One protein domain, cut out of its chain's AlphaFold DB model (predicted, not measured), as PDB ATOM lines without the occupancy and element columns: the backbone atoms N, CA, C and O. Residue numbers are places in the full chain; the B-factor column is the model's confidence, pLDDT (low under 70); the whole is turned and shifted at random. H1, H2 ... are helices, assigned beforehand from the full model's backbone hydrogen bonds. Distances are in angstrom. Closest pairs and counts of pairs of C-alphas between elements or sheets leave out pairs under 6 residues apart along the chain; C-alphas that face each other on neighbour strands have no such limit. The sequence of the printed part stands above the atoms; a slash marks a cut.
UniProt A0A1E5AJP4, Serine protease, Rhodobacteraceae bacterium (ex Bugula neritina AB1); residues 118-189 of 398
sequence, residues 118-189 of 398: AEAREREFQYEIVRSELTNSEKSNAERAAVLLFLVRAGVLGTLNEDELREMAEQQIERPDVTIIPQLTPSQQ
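This is residues 118 to 189 of the 398 residues of the protein "Serine protease" of Rhodobacteraceae bacterium (ex Bugula neritina AB1) (UniProt A0A1E5AJP4). Two helices, H2 and H3, pack on each other as a close pair, and the longer helix H1 meets the beginning of H2 with its own last part, so that H1 and H2 open as a narrow V. Behind H3, residues 175 to 189 form a tail with no named element that runs back past the end of H1. You have 72 residues here, with three named helices in the order H1, H2, H3 and no named strand; the class is all helix. The whole is compact, with a radius of gyration of the C-alphas of 11.9 A and spans of 38 by 27 by 15 A.

Find C-alpha 118 at (11.883, 137.346, 18.343); from there H1, residues 118 to 135, runs 25.6 A. H2 takes residues 141 to 153 and is 18.1 A long. H3, residues 162 to 174, is 18.2 A long and ends at C-alpha 174, at (22.751, 120.188, -11.222).

Look first at Glu 133 and Arg 144, whose C-alphas, 6.1 A apart, are the closest of H1 and H2. These helices touch through residues 130 to 134 and 144 to 148 alone, and form a helical hairpin at a shallow tilt of 21 degrees, opposite ways. H2 and H3 touch and make a second helical hairpin; their closest C-alphas, of Ala 145 and Ala 169, are 4.5 A apart. They run opposite ways at a shallow tilt of 34 degrees, only just short of steep. H1 and H3 are apart. In H1, H2 and H3 every O i to N i+4 pair is within hydrogen-bond range.

The C-alphas of Ala 118 and Asp 177, 38.6 A apart, are the two farthest apart. The printed part has no cut; the link from H1 to H2 is tight, and that from H2 to H3 is short. At residues 184 to 189 you will find pLDDT under 70.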
ATOM      1  N   ALA A 118      12.603 137.498  19.604       81.50
ATOM      2  CA  ALA A 118      11.883 137.346  18.343       81.50
ATOM      3  C   ALA A 118      12.808 136.840  17.220       81.50
ATOM      4  O   ALA A 118      12.462 135.873  16.546       81.50
ATOM      5  N   GLU A 119      14.005 137.419  17.076       80.38
ATOM      6  CA  GLU A 119      15.017 136.987  16.096       80.38
ATOM      7  C   GLU A 119      15.545 135.568  16.382       80.38
ATOM      8  O   GLU A 119      15.881 134.821  15.461       80.38
ATOM      9  N   ALA A 120      15.641 135.177  17.655       70.06
ATOM     10  CA  ALA A 120      15.993 133.815  18.049       70.06
ATOM     11  C   ALA A 120      14.902 132.816  17.636       70.06
ATOM     12  O   ALA A 120      15.217 131.827  16.975       70.06
ATOM     13  N   ARG A 121      13.629 133.114  17.938       72.06
ATOM     14  CA  ARG A 121      12.481 132.280  17.540       72.06
ATOM     15  C   ARG A 121      12.333 132.164  16.024       72.06
ATOM     16  O   ARG A 121      12.000 131.094  15.524       72.06
ATOM     17  N   GLU A 122      12.589 133.243  15.286       83.69
ATOM     18  CA  GLU A 122      12.566 133.216  13.822       83.69
ATOM     19  C   GLU A 122      13.672 132.311  13.261       83.69
ATOM     20  O   GLU A 122      13.383 131.436  12.444       83.69
ATOM     21  N   ARG A 123      14.916 132.454  13.739       78.88
ATOM     22  CA  ARG A 123      16.024 131.566  13.347       78.88
ATOM     23  C   ARG A 123      15.724 130.108  13.655       78.88
ATOM     24  O   ARG A 123      15.957 129.246  12.815       78.88
ATOM     25  N   GLU A 124      15.205 129.832  14.843       71.06
ATOM     26  CA  GLU A 124      14.847 128.484  15.278       71.06
ATOM     27  C   GLU A 124      13.778 127.859  14.372       71.06
ATOM     28  O   GLU A 124      13.960 126.746  13.879       71.06
ATOM     29  N   PHE A 125      12.716 128.604  14.056       82.00
ATOM     30  CA  PHE A 125      11.699 128.172  13.098       82.00
ATOM     31  C   PHE A 125      12.300 127.848  11.718       82.00
ATOM     32  O   PHE A 125      11.973 126.822  11.119       82.00
ATOM     33  N   GLN A 126      13.213 128.690  11.225       86.94
ATOM     34  CA  GLN A 126      13.908 128.460   9.955       86.94
ATOM     35  C   GLN A 126      14.774 127.193   9.995       86.94
ATOM     36  O   GLN A 126      14.751 126.406   9.046       86.94
ATOM     37  N   TYR A 127      15.493 126.958  11.097       82.38
ATOM     38  CA  TYR A 127      16.260 125.730  11.302       82.38
ATOM     39  C   TYR A 127      15.374 124.487  11.326       82.38
ATOM     40  O   TYR A 127      15.738 123.494  10.701       82.38
ATOM     41  N   GLU A 128      14.215 124.533  11.982       75.81
ATOM     42  CA  GLU A 128      13.285 123.399  12.031       75.81
ATOM     43  C   GLU A 128      12.702 123.064  10.652       75.81
ATOM     44  O   GLU A 128      12.623 121.887  10.292       75.81
ATOM     45  N   ILE A 129      12.394 124.066   9.821       85.12
ATOM     46  CA  ILE A 129      11.997 123.823   8.425       85.12
ATOM     47  C   ILE A 129      13.124 123.123   7.661       85.12
ATOM     48  O   ILE A 129      12.893 122.088   7.034       85.12
ATOM     49  N   VAL A 130      14.345 123.668   7.717       86.56
ATOM     50  CA  VAL A 130      15.500 123.076   7.025       86.56
ATOM     51  C   VAL A 130      15.724 121.651   7.523       86.56
ATOM     52  O   VAL A 130      15.824 120.727   6.723       86.56
ATOM     53  N   ARG A 131      15.726 121.434   8.839       80.88
ATOM     54  CA  ARG A 131      15.889 120.119   9.466       80.88
ATOM     55  C   ARG A 131      14.813 119.133   9.012       80.88
ATOM     56  O   ARG A 131      15.152 118.007   8.650       80.88
ATOM     57  N   SER A 132      13.542 119.530   9.004       82.12
ATOM     58  CA  SER A 132      12.429 118.689   8.547       82.12
ATOM     59  C   SER A 132      12.626 118.244   7.094       82.12
ATOM     60  O   SER A 132      12.518 117.060   6.776       82.12
ATOM     61  N   GLU A 133      13.044 119.166   6.227       88.25
ATOM     62  CA  GLU A 133      13.327 118.871   4.822       88.25
ATOM     63  C   GLU A 133      14.554 117.972   4.641       88.25
ATOM     64  O   GLU A 133      14.525 117.020   3.859       88.25
ATOM     65  N   LEU A 134      15.622 118.213   5.406       84.19
ATOM     66  CA  LEU A 134      16.845 117.411   5.357       84.19
ATOM     67  C   LEU A 134      16.662 115.993   5.898       84.19
ATOM     68  O   LEU A 134      17.422 115.102   5.516       84.19
ATOM     69  N   THR A 135      15.673 115.776   6.763       76.75
ATOM     70  CA  THR A 135      15.426 114.486   7.423       76.75
ATOM     71  C   THR A 135      14.338 113.652   6.756       76.75
ATOM     72  O   THR A 135      14.207 112.468   7.068       76.75
ATOM     73  N   ASN A 136      13.591 114.220   5.804       84.19
ATOM     74  CA  ASN A 136      12.577 113.489   5.059       84.19
ATOM     75  C   ASN A 136      13.228 112.448   4.127       84.19
ATOM     76  O   ASN A 136      13.700 112.764   3.032       84.19
ATOM     77  N   SER A 137      13.253 111.191   4.576       83.69
ATOM     78  CA  SER A 137      13.842 110.060   3.853       83.69
ATOM     79  C   SER A 137      13.065 109.658   2.600       83.69
ATOM     80  O   SER A 137      13.625 108.970   1.750       83.69
ATOM     81  N   GLU A 138      11.814 110.101   2.456       90.06
ATOM     82  CA  GLU A 138      10.982 109.821   1.284       90.06
ATOM     83  C   GLU A 138      11.352 110.710   0.088       90.06
ATOM     84  O   GLU A 138      11.078 110.340  -1.051       90.06
ATOM     85  N   LYS A 139      12.011 111.855   0.324       90.69
ATOM     86  CA  LYS A 139      12.456 112.779  -0.729       90.69
ATOM     87  C   LYS A 139      13.860 112.436  -1.218       90.69
ATOM     88  O   LYS A 139      14.797 112.279  -0.426       90.69
ATOM     89  N   SER A 140      14.039 112.428  -2.532       93.50
ATOM     90  CA  SER A 140      15.356 112.414  -3.176       93.50
ATOM     91  C   SER A 140      16.149 113.697  -2.877       93.50
ATOM     92  O   SER A 140      15.586 114.727  -2.497       93.50
ATOM     93  N   ASN A 141      17.471 113.669  -3.076       91.56
ATOM     94  CA  ASN A 141      18.318 114.855  -2.892       91.56
ATOM     95  C   ASN A 141      17.889 116.031  -3.785       91.56
ATOM     96  O   ASN A 141      17.905 117.175  -3.338       91.56
ATOM     97  N   ALA A 142      17.463 115.751  -5.020       93.19
ATOM     98  CA  ALA A 142      16.983 116.766  -5.955       93.19
ATOM     99  C   ALA A 142      15.670 117.415  -5.484       93.19
ATOM    100  O   ALA A 142      15.515 118.631  -5.575       93.19
ATOM    101  N   GLU A 143      14.742 116.630  -4.927       94.00
ATOM    102  CA  GLU A 143      13.490 117.159  -4.369       94.00
ATOM    103  C   GLU A 143      13.744 118.027  -3.134       94.00
ATOM    104  O   GLU A 143      13.190 119.121  -3.038       94.00
ATOM    105  N   ARG A 144      14.625 117.592  -2.221       94.19
ATOM    106  CA  ARG A 144      15.021 118.405  -1.054       94.19
ATOM    107  C   ARG A 144      15.660 119.721  -1.490       94.19
ATOM    108  O   ARG A 144      15.319 120.774  -0.960       94.19
ATOM    109  N   ALA A 145      16.540 119.673  -2.490       95.75
ATOM    110  CA  ALA A 145      17.172 120.856  -3.057       95.75
ATOM    111  C   ALA A 145      16.156 121.824  -3.677       95.75
ATOM    112  O   ALA A 145      16.222 123.024  -3.428       95.75
ATOM    113  N   ALA A 146      15.175 121.312  -4.424       95.81
ATOM    114  CA  ALA A 146      14.113 122.130  -4.999       95.81
ATOM    115  C   ALA A 146      13.268 122.828  -3.918       95.81
ATOM    116  O   ALA A 146      12.948 124.011  -4.061       95.81
ATOM    117  N   VAL A 147      12.948 122.129  -2.822       95.06
ATOM    118  CA  VAL A 147      12.218 122.717  -1.688       95.06
ATOM    119  C   VAL A 147      13.064 123.767  -0.968       95.06
ATOM    120  O   VAL A 147      12.580 124.874  -0.739       95.06
ATOM    121  N   LEU A 148      14.332 123.475  -0.667       95.06
ATOM    122  CA  LEU A 148      15.236 124.440  -0.035       95.06
ATOM    123  C   LEU A 148      15.412 125.697  -0.891       95.06
ATOM    124  O   LEU A 148      15.284 126.811  -0.385       95.06
ATOM    125  N   LEU A 149      15.607 125.541  -2.201       96.31
ATOM    126  CA  LEU A 149      15.713 126.663  -3.130       96.31
ATOM    127  C   LEU A 149      14.424 127.490  -3.177       96.31
ATOM    128  O   LEU A 149      14.481 128.720  -3.233       96.31
ATOM    129  N   PHE A 150      13.259 126.837  -3.132       96.50
ATOM    130  CA  PHE A 150      11.974 127.523  -3.022       96.50
ATOM    131  C   PHE A 150      11.875 128.339  -1.724       96.50
ATOM    132  O   PHE A 150      11.517 129.514  -1.783       96.50
ATOM    133  N   LEU A 151      12.244 127.761  -0.577       94.81
ATOM    134  CA  LEU A 151      12.209 128.429   0.728       94.81
ATOM    135  C   LEU A 151      13.154 129.640   0.790       94.81
ATOM    136  O   LEU A 151      12.754 130.699   1.277       94.81
ATOM    137  N   VAL A 152      14.366 129.517   0.235       95.00
ATOM    138  CA  VAL A 152      15.306 130.642   0.101       95.00
ATOM    139  C   VAL A 152      14.714 131.734  -0.795       95.00
ATOM    140  O   VAL A 152      14.715 132.904  -0.429       95.00
ATOM    141  N   ARG A 153      14.151 131.382  -1.960       95.06
ATOM    142  CA  ARG A 153      13.552 132.363  -2.890       95.06
ATOM    143  C   ARG A 153      12.312 133.051  -2.324       95.06
ATOM    144  O   ARG A 153      12.055 134.206  -2.656       95.06
ATOM    145  N   ALA A 154      11.556 132.356  -1.481       94.12
ATOM    146  CA  ALA A 154      10.410 132.908  -0.772       94.12
ATOM    147  C   ALA A 154      10.811 133.838   0.390       94.12
ATOM    148  O   ALA A 154       9.939 134.493   0.956       94.12
ATOM    149  N   GLY A 155      12.103 133.909   0.743       93.38
ATOM    150  CA  GLY A 155      12.603 134.687   1.878       93.38
ATOM    151  C   GLY A 155      12.259 134.072   3.234       93.38
ATOM    152  O   GLY A 155      12.373 134.744   4.254       93.38
ATOM    153  N   VAL A 156      11.831 132.803   3.261       92.81
ATOM    154  CA  VAL A 156      11.480 132.108   4.508       92.81
ATOM    155  C   VAL A 156      12.721 131.889   5.365       92.81
ATOM    156  O   VAL A 156      12.596 131.889   6.576       92.81
ATOM    157  N   LEU A 157      13.903 131.734   4.756       93.81
ATOM    158  CA  LEU A 157      15.178 131.446   5.431       93.81
ATOM    159  C   LEU A 157      16.077 132.688   5.591       93.81
ATOM    160  O   LEU A 157      17.299 132.568   5.640       93.81
ATOM    161  N   GLY A 158      15.478 133.883   5.653       91.06
ATOM    162  CA  GLY A 158      16.201 135.158   5.562       91.06
ATOM    163  C   GLY A 158      17.116 135.516   6.729       91.06
ATOM    164  O   GLY A 158      17.873 136.479   6.630       91.06
ATOM    165  N   THR A 159      17.080 134.750   7.819       88.31
ATOM    166  CA  THR A 159      17.999 134.923   8.957       88.31
ATOM    167  C   THR A 159      19.168 133.931   8.938       88.31
ATOM    168  O   THR A 159      20.072 134.033   9.770       88.31
ATOM    169  N   LEU A 160      19.171 132.986   7.990       90.19
ATOM    170  CA  LEU A 160      20.256 132.036   7.744       90.19
ATOM    171  C   LEU A 160      21.181 132.532   6.619       90.19
ATOM    172  O   LEU A 160      20.947 133.571   6.003       90.19
ATOM    173  N   ASN A 161      22.247 131.779   6.332       91.75
ATOM    174  CA  ASN A 161      23.136 132.064   5.206       91.75
ATOM    175  C   ASN A 161      22.453 131.709   3.868       91.75
ATOM    176  O   ASN A 161      22.682 130.638   3.306       91.75
ATOM    177  N   GLU A 162      21.569 132.590   3.388       94.25
ATOM    178  CA  GLU A 162      20.771 132.380   2.171       94.25
ATOM    179  C   GLU A 162      21.623 132.037   0.947       94.25
ATOM    180  O   GLU A 162      21.212 131.206   0.139       94.25
ATOM    181  N   ASP A 163      22.782 132.680   0.791       94.56
ATOM    182  CA  ASP A 163      23.630 132.500  -0.388       94.56
ATOM    183  C   ASP A 163      24.262 131.105  -0.407       94.56
ATOM    184  O   ASP A 163      24.219 130.430  -1.433       94.56
ATOM    185  N   GLU A 164      24.741 130.624   0.741       94.56
ATOM    186  CA  GLU A 164      25.277 129.265   0.878       94.56
ATOM    187  C   GLU A 164      24.182 128.201   0.699       94.56
ATOM    188  O   GLU A 164      24.373 127.219  -0.017       94.56
ATOM    189  N   LEU A 165      22.996 128.409   1.287       93.56
ATOM    190  CA  LEU A 165      21.855 127.501   1.115       93.56
ATOM    191  C   LEU A 165      21.382 127.446  -0.343       93.56
ATOM    192  O   LEU A 165      21.056 126.367  -0.846       93.56
ATOM    193  N   ARG A 166      21.360 128.596  -1.029       96.75
ATOM    194  CA  ARG A 166      21.036 128.692  -2.456       96.75
ATOM    195  C   ARG A 166      22.060 127.939  -3.292       96.75
ATOM    196  O   ARG A 166      21.662 127.112  -4.105       96.75
ATOM    197  N   GLU A 167      23.345 128.187  -3.057       97.00
ATOM    198  CA  GLU A 167      24.437 127.550  -3.787       97.00
ATOM    199  C   GLU A 167      24.402 126.024  -3.622       97.00
ATOM    200  O   GLU A 167      24.423 125.296  -4.613       97.00
ATOM    201  N   MET A 168      24.266 125.521  -2.390       95.62
ATOM    202  CA  MET A 168      24.151 124.080  -2.142       95.62
ATOM    203  C   MET A 168      22.944 123.469  -2.862       95.62
ATOM    204  O   MET A 168      23.055 122.387  -3.440       95.62
ATOM    205  N   ALA A 169      21.796 124.153  -2.841       96.56
ATOM    206  CA  ALA A 169      20.589 123.684  -3.504       96.56
ATOM    207  C   ALA A 169      20.732 123.660  -5.034       96.56
ATOM    208  O   ALA A 169      20.378 122.668  -5.670       96.56
ATOM    209  N   GLU A 170      21.293 124.709  -5.630       96.81
ATOM    210  CA  GLU A 170      21.530 124.788  -7.074       96.81
ATOM    211  C   GLU A 170      22.516 123.708  -7.531       96.81
ATOM    212  O   GLU A 170      22.200 122.927  -8.431       96.81
ATOM    213  N   GLN A 171      23.647 123.554  -6.838       97.00
ATOM    214  CA  GLN A 171      24.620 122.516  -7.172       97.00
ATOM    215  C   GLN A 171      24.048 121.094  -7.015       97.00
ATOM    216  O   GLN A 171      24.417 120.196  -7.776       97.00
ATOM    217  N   GLN A 172      23.169 120.868  -6.031       96.88
ATOM    218  CA  GLN A 172      22.501 119.581  -5.818       96.88
ATOM    219  C   GLN A 172      21.489 119.248  -6.917       96.88
ATOM    220  O   GLN A 172      21.354 118.076  -7.271       96.88
ATOM    221  N   ILE A 173      20.806 120.256  -7.466       95.56
ATOM    222  CA  ILE A 173      19.911 120.104  -8.623       95.56
ATOM    223  C   ILE A 173      20.720 119.779  -9.883       95.56
ATOM    224  O   ILE A 173      20.325 118.906 -10.653       95.56
ATOM    225  N   GLU A 174      21.862 120.442 -10.083       96.12
ATOM    226  CA  GLU A 174      22.751 120.188 -11.222       96.12
ATOM    227  C   GLU A 174      23.404 118.799 -11.171       96.12
ATOM    228  O   GLU A 174      23.680 118.196 -12.210       96.12
ATOM    229  N   ARG A 175      23.664 118.285  -9.962       96.44
ATOM    230  CA  ARG A 175      24.361 117.013  -9.721       96.44
ATOM    231  C   ARG A 175      23.546 116.114  -8.781       96.44
ATOM    232  O   ARG A 175      23.946 115.923  -7.631       96.44
ATOM    233  N   PRO A 176      22.425 115.531  -9.248       93.12
ATOM    234  CA  PRO A 176      21.509 114.772  -8.391       93.12
ATOM    235  C   PRO A 176      22.146 113.519  -7.768       93.12
ATOM    236  O   PRO A 176      21.739 113.099  -6.686       93.12
ATOM    237  N   ASP A 177      23.171 112.960  -8.417       93.00
ATOM    238  CA  ASP A 177      23.844 111.727  -7.993       93.00
ATOM    239  C   ASP A 177      24.909 111.945  -6.900       93.00
ATOM    240  O   ASP A 177      25.438 110.981  -6.345       93.00
ATOM    241  N   VAL A 178      25.251 113.200  -6.582       92.38
ATOM    242  CA  VAL A 178      26.245 113.554  -5.556       92.38
ATOM    243  C   VAL A 178      25.532 114.169  -4.360       92.38
ATOM    244  O   VAL A 178      24.720 115.070  -4.530       92.38
ATOM    245  N   THR A 179      25.845 113.731  -3.142       90.94
ATOM    246  CA  THR A 179      25.313 114.354  -1.920       90.94
ATOM    247  C   THR A 179      26.079 115.640  -1.619       90.94
ATOM    248  O   THR A 179      27.195 115.599  -1.106       90.94
ATOM    249  N   ILE A 180      25.479 116.775  -1.966       93.81
ATOM    250  CA  ILE A 180      25.991 118.126  -1.708       93.81
ATOM    251  C   ILE A 180      25.257 118.721  -0.515       93.81
ATOM    252  O   ILE A 180      25.883 119.242   0.403       93.81
ATOM    253  N   ILE A 181      23.930 118.581  -0.501       90.75
ATOM    254  CA  ILE A 181      23.129 118.930   0.665       90.75
ATOM    255  C   ILE A 181      23.354 117.847   1.726       90.75
ATOM    256  O   ILE A 181      23.098 116.669   1.445       90.75
ATOM    257  N   PRO A 182      23.820 118.202   2.936       83.69
ATOM    258  CA  PRO A 182      24.042 117.223   3.983       83.69
ATOM    259  C   PRO A 182      22.725 116.526   4.329       83.69
ATOM    260  O   PRO A 182      21.741 117.160   4.709       83.69
ATOM    261  N   GLN A 183      22.708 115.202   4.202       78.44
ATOM    262  CA  GLN A 183      21.611 114.405   4.724       78.44
ATOM    263  C   GLN A 183      21.796 114.277   6.227       78.44
ATOM    264  O   GLN A 183      22.797 113.728   6.682       78.44
ATOM    265  N   LEU A 184      20.817 114.750   6.990       68.94
ATOM    266  CA  LEU A 184      20.730 114.395   8.394       68.94
ATOM    267  C   LEU A 184      20.174 112.976   8.444       68.94
ATOM    268  O   LEU A 184      18.986 112.756   8.199       68.94
ATOM    269  N   THR A 185      21.026 111.992   8.724       53.78
ATOM    270  CA  THR A 185      20.506 110.661   9.045       53.78
ATOM    271  C   THR A 185      19.609 110.772  10.286       53.78
ATOM    272  O   THR A 185      19.868 111.614  11.151       53.78
ATOM    273  N   PRO A 186      18.584 109.918  10.452       50.19
ATOM    274  CA  PRO A 186      17.810 109.877  11.693       50.19
ATOM    275  C   PRO A 186      18.693 109.721  12.943       50.19
ATOM    276  O   PRO A 186      18.370 110.216  14.010       50.19
ATOM    277  N   SER A 187      19.885 109.129  12.810       41.22
ATOM    278  CA  SER A 187      20.888 109.079  13.880       41.22
ATOM    279  C   SER A 187      21.600 110.415  14.163       41.22
ATOM    280  O   SER A 187      22.024 110.641  15.294       41.22
ATOM    281  N   GLN A 188      21.701 111.328  13.190       42.12
ATOM    282  CA  GLN A 188      22.197 112.699  13.377       42.12
ATOM    283  C   GLN A 188      21.124 113.659  13.917       42.12
ATOM    284  O   GLN A 188      21.486 114.678  14.504       42.12
ATOM    285  N   GLN A 189      19.827 113.318  13.824       46.00
ATOM    286  CA  GLN A 189      18.729 114.081  14.452       46.00
ATOM    287  C   GLN A 189      18.867 114.197  15.979       46.00
ATOM    288  O   GLN A 189      18.269 115.095  16.567       46.00
TER     289      GLN A 189